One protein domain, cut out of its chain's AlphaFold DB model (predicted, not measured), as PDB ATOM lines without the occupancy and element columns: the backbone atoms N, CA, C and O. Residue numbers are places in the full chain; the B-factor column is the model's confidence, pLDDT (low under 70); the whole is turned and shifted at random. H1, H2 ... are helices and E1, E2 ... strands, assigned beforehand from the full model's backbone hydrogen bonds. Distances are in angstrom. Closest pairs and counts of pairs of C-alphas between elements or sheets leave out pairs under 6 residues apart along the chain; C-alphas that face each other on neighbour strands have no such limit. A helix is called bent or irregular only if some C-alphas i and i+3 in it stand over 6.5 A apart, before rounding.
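AT A GLANCE: This is residues 179 to 218 of the 227 residues of an uncharacterized protein of Pseudothermotoga hypogea (UniProt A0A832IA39). A small slab of two layers: three short strands, E1, E3 and E2, make a little sheet, and the single helix H1 packs over one face of it, while the other face has no named helix on it. E3 is the middle strand of the sheet, between E1 and E2, and H1 lies over it. The printed part has 40 residues, with three named strands and then one named helix along the chain, in the order E1, E2, E3, H1. The sheet runs E1, E3, E2 and is mixed, and the class is mixed, helices and strands. The whole is compact, with a radius of gyration of the C-alphas of 8.9 A, and spans 23 by 21 by 12 A, only just flat.

HOW THE PARTS SIT: The printed part begins with E1, residues 179 to 182, an edge strand of the sheet. E2, residues 188 to 190, is the other edge strand, and E1 and E2 are apart. E3, residues 198 to 201, is the inner strand. E1 and E3 are antiparallel neighbours at 163 degrees, with N 179 and O 200 at 2.9 A and N 198 and O 182 at 2.8 A, within hydrogen-bond range. E3 and E2 are parallel neighbours at 31 degrees, with N 189 and O 199 at 2.8 A and N 201 and O 189 at 2.9 A. H1, residues 206 to 217, is on the sheet at a height over the sheet of 9.3 A. It lies over E3, where 6 of its 12 C-alphas fall, and only just not over E1 or E2, where 2 fall on each. On the local plane H1 and E3 stand at 29 degrees, only just along the strands. The closest C-alphas of E3 and H1 are those of Val 199 and Ala 212, 6.3 A apart. The closest C-alphas of E2 and H1 are those of Ile 188 and Ala 212, 6.9 A apart. In H1 every O i to N i+4 pair is within hydrogen-bond range.

IN THESE COORDINATES: E1 runs from Val 179, with its C-alpha at (184.892, 176.096, 155.897), to Asn 182, 9.2 A from first to last C-alpha. E2, from Ile 188 to Val 190, is 6.5 A long, and E3, from Gly 198 to Val 201, is 10.0 A long. H1 runs 16.6 A from C-alpha 206 at (173.232, 184.676, 163.757) to C-alpha 217 at (188.087, 188.990, 157.791), and is not bent.

THE WHOLE: The two C-alphas farthest apart are those of Ser 184 and Glu 205, 23.5 A. The printed part has no cut. The links E1 to E2 and E3 to H1 are tight, and E2 to E3 is short, with 7 residues. The mean pLDDT of the printed part is 95.3, and no printed residue is under 70.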
ATOM      1  N   VAL A 179     183.933 176.380 156.972       97.69
ATOM      2  CA  VAL A 179     184.892 176.096 155.897       97.69
ATOM      3  C   VAL A 179     185.255 177.378 155.159       97.69
ATOM      4  O   VAL A 179     184.394 178.018 154.563       97.69
ATOM      5  N   LEU A 180     186.536 177.741 155.131       96.56
ATOM      6  CA  LEU A 180     187.013 178.796 154.238       96.56
ATOM      7  C   LEU A 180     187.272 178.211 152.846       96.56
ATOM      8  O   LEU A 180     188.154 177.372 152.688       96.56
ATOM      9  N   LEU A 181     186.519 178.672 151.846       94.12
ATOM     10  CA  LEU A 181     186.663 178.256 150.449       94.12
ATOM     11  C   LEU A 181     187.666 179.162 149.727       94.12
ATOM     12  O   LEU A 181     188.655 178.700 149.168       94.12
ATOM     13  N   ASN A 182     187.426 180.475 149.774       89.19
ATOM     14  CA  ASN A 182     188.323 181.498 149.238       89.19
ATOM     15  C   ASN A 182     187.975 182.872 149.838       89.19
ATOM     16  O   ASN A 182     186.803 183.212 149.954       89.19
ATOM     17  N   ARG A 183     188.972 183.706 150.158       86.56
ATOM     18  CA  ARG A 183     188.753 185.081 150.654       86.56
ATOM     19  C   ARG A 183     188.466 186.115 149.560       86.56
ATOM     20  O   ARG A 183     188.154 187.256 149.887       86.56
ATOM     21  N   SER A 184     188.569 185.747 148.284       86.00
ATOM     22  CA  SER A 184     188.389 186.661 147.146       86.00
ATOM     23  C   SER A 184     187.012 187.324 147.107       86.00
ATOM     24  O   SER A 184     186.884 188.447 146.626       86.00
ATOM     25  N   VAL A 185     185.990 186.658 147.649       88.25
ATOM     26  CA  VAL A 185     184.623 187.169 147.737       88.25
ATOM     27  C   VAL A 185     184.174 187.124 149.192       88.25
ATOM     28  O   VAL A 185     184.191 186.068 149.821       88.25
ATOM     29  N   LYS A 186     183.721 188.264 149.725       90.19
ATOM     30  CA  LYS A 186     183.097 188.357 151.057       90.19
ATOM     31  C   LYS A 186     181.665 187.814 151.014       90.19
ATOM     32  O   LYS A 186     180.706 188.569 151.134       90.19
ATOM     33  N   LYS A 187     181.530 186.508 150.786       95.38
ATOM     34  CA  LYS A 187     180.256 185.782 150.741       95.38
ATOM     35  C   LYS A 187     180.235 184.727 151.841       95.38
ATOM     36  O   LYS A 187     181.228 184.034 152.049       95.38
ATOM     37  N   ILE A 188     179.093 184.592 152.507       97.12
ATOM     38  CA  ILE A 188     178.790 183.446 153.363       97.12
ATOM     39  C   ILE A 188     177.749 182.609 152.626       97.12
ATOM     40  O   ILE A 188     176.696 183.114 152.245       97.12
ATOM     41  N   SER A 189     178.080 181.348 152.387       97.12
ATOM     42  CA  SER A 189     177.209 180.360 151.763       97.12
ATOM     43  C   SER A 189     176.676 179.439 152.856       97.12
ATOM     44  O   SER A 189     177.458 178.864 153.611       97.12
ATOM     45  N   VAL A 190     175.355 179.302 152.958       97.69
ATOM     46  CA  VAL A 190     174.708 178.405 153.925       97.69
ATOM     47  C   VAL A 190     174.210 177.175 153.180       97.69
ATOM     48  O   VAL A 190     173.446 177.317 152.230       97.69
ATOM     49  N   ASN A 191     174.634 175.980 153.601       95.81
ATOM     50  CA  ASN A 191     174.210 174.704 153.010       95.81
ATOM     51  C   ASN A 191     174.429 174.594 151.482       95.81
ATOM     52  O   ASN A 191     173.754 173.816 150.813       95.81
ATOM     53  N   ASP A 192     175.401 175.337 150.942       95.12
ATOM     54  CA  ASP A 192     175.776 175.339 149.521       95.12
ATOM     55  C   ASP A 192     177.223 174.831 149.354       95.12
ATOM     56  O   ASP A 192     178.171 175.623 149.280       95.12
ATOM     57  N   PRO A 193     177.422 173.500 149.341       92.69
ATOM     58  CA  PRO A 193     178.747 172.891 149.322       92.69
ATOM     59  C   PRO A 193     179.461 172.990 147.973       92.69
ATOM     60  O   PRO A 193     180.640 172.649 147.885       92.69
ATOM     61  N   PHE A 194     178.772 173.459 146.931       93.88
ATOM     62  CA  PHE A 194     179.349 173.678 145.607       93.88
ATOM     63  C   PHE A 194     179.815 175.123 145.403       93.88
ATOM     64  O   PHE A 194     180.435 175.434 144.385       93.88
ATOM     65  N   SER A 195     179.582 176.007 146.380       92.44
ATOM     66  CA  SER A 195     180.211 177.322 146.407       92.44
ATOM     67  C   SER A 195     181.735 177.174 146.359       92.44
ATOM     68  O   SER A 195     182.328 176.396 147.103       92.44
ATOM     69  N   VAL A 196     182.380 177.957 145.497       91.38
ATOM     70  CA  VAL A 196     183.844 177.944 145.310       91.38
ATOM     71  C   VAL A 196     184.540 179.153 145.938       91.38
ATOM     72  O   VAL A 196     185.767 179.218 145.991       91.38
ATOM     73  N   THR A 197     183.771 180.128 146.423       92.81
ATOM     74  CA  THR A 197     184.284 181.332 147.085       92.81
ATOM     75  C   THR A 197     183.584 181.595 148.410       92.81
ATOM     76  O   THR A 197     182.496 181.077 148.672       92.81
ATOM     77  N   GLY A 198     184.225 182.410 149.247       95.25
ATOM     78  CA  GLY A 198     183.710 182.828 150.540       95.25
ATOM     79  C   GLY A 198     183.963 181.816 151.652       95.25
ATOM     80  O   GLY A 198     184.979 181.112 151.671       95.25
ATOM     81  N   VAL A 199     183.025 181.771 152.592       97.44
ATOM     82  CA  VAL A 199     182.969 180.802 153.691       97.44
ATOM     83  C   VAL A 199     181.678 180.002 153.579       97.44
ATOM     84  O   VAL A 199     180.613 180.574 153.362       97.44
ATOM     85  N   LEU A 200     181.775 178.686 153.740       97.94
ATOM     86  CA  LEU A 200     180.641 177.776 153.840       97.94
ATOM     87  C   LEU A 200     180.345 177.474 155.312       97.94
ATOM     88  O   LEU A 200     181.246 177.151 156.090       97.94
ATOM     89  N   VAL A 201     179.065 177.551 155.665       98.38
ATOM     90  CA  VAL A 201     178.504 177.118 156.947       98.38
ATOM     91  C   VAL A 201     177.248 176.281 156.722       98.38
ATOM     92  O   VAL A 201     176.684 176.258 155.630       98.38
ATOM     93  N   PHE A 202     176.789 175.600 157.769       97.94
ATOM     94  CA  PHE A 202     175.651 174.676 157.691       97.94
ATOM     95  C   PHE A 202     174.395 175.172 158.421       97.94
ATOM     96  O   PHE A 202     173.360 174.517 158.373       97.94
ATOM     97  N   SER A 203     174.470 176.344 159.056       97.81
ATOM     98  CA  SER A 203     173.367 176.986 159.773       97.81
ATOM     99  C   SER A 203     173.321 178.476 159.438       97.81
ATOM    100  O   SER A 203     174.368 179.103 159.254       97.81
ATOM    101  N   ASP A 204     172.113 179.027 159.360       97.56
ATOM    102  CA  ASP A 204     171.833 180.453 159.172       97.56
ATOM    103  C   ASP A 204     171.670 181.209 160.503       97.56
ATOM    104  O   ASP A 204     171.344 182.396 160.520       97.56
ATOM    105  N   GLU A 205     171.921 180.550 161.637       98.25
ATOM    106  CA  GLU A 205     171.823 181.185 162.944       98.25
ATOM    107  C   GLU A 205     172.868 182.301 163.110       98.25
ATOM    108  O   GLU A 205     174.056 182.128 162.828       98.25
ATOM    109  N   GLU A 206     172.432 183.445 163.651       98.12
ATOM    110  CA  GLU A 206     173.232 184.676 163.757       98.12
ATOM    111  C   GLU A 206     174.606 184.452 164.406       98.12
ATOM    112  O   GLU A 206     175.610 185.038 163.997       98.12
ATOM    113  N   TRP A 207     174.671 183.581 165.414       97.81
ATOM    114  CA  TRP A 207     175.918 183.280 166.106       97.81
ATOM    115  C   TRP A 207     176.936 182.591 165.183       97.81
ATOM    116  O   TRP A 207     178.103 182.960 165.237       97.81
ATOM    117  N   ILE A 208     176.523 181.675 164.295       97.94
ATOM    118  CA  ILE A 208     177.407 181.045 163.295       97.94
ATOM    119  C   ILE A 208     177.810 182.048 162.224       97.94
ATOM    120  O   ILE A 208     178.985 182.108 161.860       97.94
ATOM    121  N   LEU A 209     176.861 182.858 161.744       98.31
ATOM    122  CA  LEU A 209     177.138 183.867 160.724       98.31
ATOM    123  C   LEU A 209     178.204 184.861 161.205       98.31
ATOM    124  O   LEU A 209     179.159 185.130 160.480       98.31
ATOM    125  N   LYS A 210     178.133 185.303 162.469       98.06
ATOM    126  CA  LYS A 210     179.172 186.141 163.093       98.06
ATOM    127  C   LYS A 210     180.548 185.471 163.094       98.06
ATOM    128  O   LYS A 210     181.542 186.123 162.783       98.06
ATOM    129  N   LEU A 211     180.631 184.175 163.408       97.94
ATOM    130  CA  LEU A 211     181.907 183.450 163.362       97.94
ATOM    131  C   LEU A 211     182.435 183.320 161.924       97.94
ATOM    132  O   LEU A 211     183.632 183.485 161.690       97.94
ATOM    133  N   ALA A 212     181.559 183.072 160.950       97.50
ATOM    134  CA  ALA A 212     181.925 183.008 159.537       97.50
ATOM    135  C   ALA A 212     182.446 184.354 159.006       97.50
ATOM    136  O   ALA A 212     183.432 184.386 158.266       97.50
ATOM    137  N   GLU A 213     181.858 185.474 159.434       97.44
ATOM    138  CA  GLU A 213     182.369 186.810 159.120       97.44
ATOM    139  C   GLU A 213     183.780 187.038 159.670       97.44
ATOM    140  O   GLU A 213     184.638 187.558 158.956       97.44
ATOM    141  N   GLN A 214     184.048 186.620 160.911       97.19
ATOM    142  CA  GLN A 214     185.389 186.711 161.500       97.19
ATOM    143  C   GLN A 214     186.412 185.885 160.698       97.19
ATOM    144  O   GLN A 214     187.531 186.343 160.462       97.19
ATOM    145  N   VAL A 215     186.030 184.691 160.215       96.81
ATOM    146  CA  VAL A 215     186.881 183.866 159.332       96.81
ATOM    147  C   VAL A 215     187.176 184.588 158.012       96.81
ATOM    148  O   VAL A 215     188.328 184.612 157.567       96.81
ATOM    149  N   LEU A 216     186.162 185.209 157.394       95.38
ATOM    150  CA  LEU A 216     186.317 185.981 156.153       95.38
ATOM    151  C   LEU A 216     187.277 187.163 156.319       95.38
ATOM    152  O   LEU A 216     188.082 187.431 155.426       95.38
ATOM    153  N   ARG A 217     187.207 187.858 157.457       95.06
ATOM    154  CA  ARG A 217     188.087 188.990 157.791       95.06
ATOM    155  C   ARG A 217     189.498 188.553 158.194       95.06
ATOM    156  O   ARG A 217     190.400 189.380 158.243       95.06
ATOM    157  N   GLY A 218     189.703 187.259 158.446       93.75
ATOM    158  CA  GLY A 218     190.969 186.712 158.925       93.75
ATOM    159  C   GLY A 218     191.230 186.946 160.412       93.75
ATOM    160  O   GLY A 218     192.354 186.748 160.856       93.75
TER     161      GLY A 218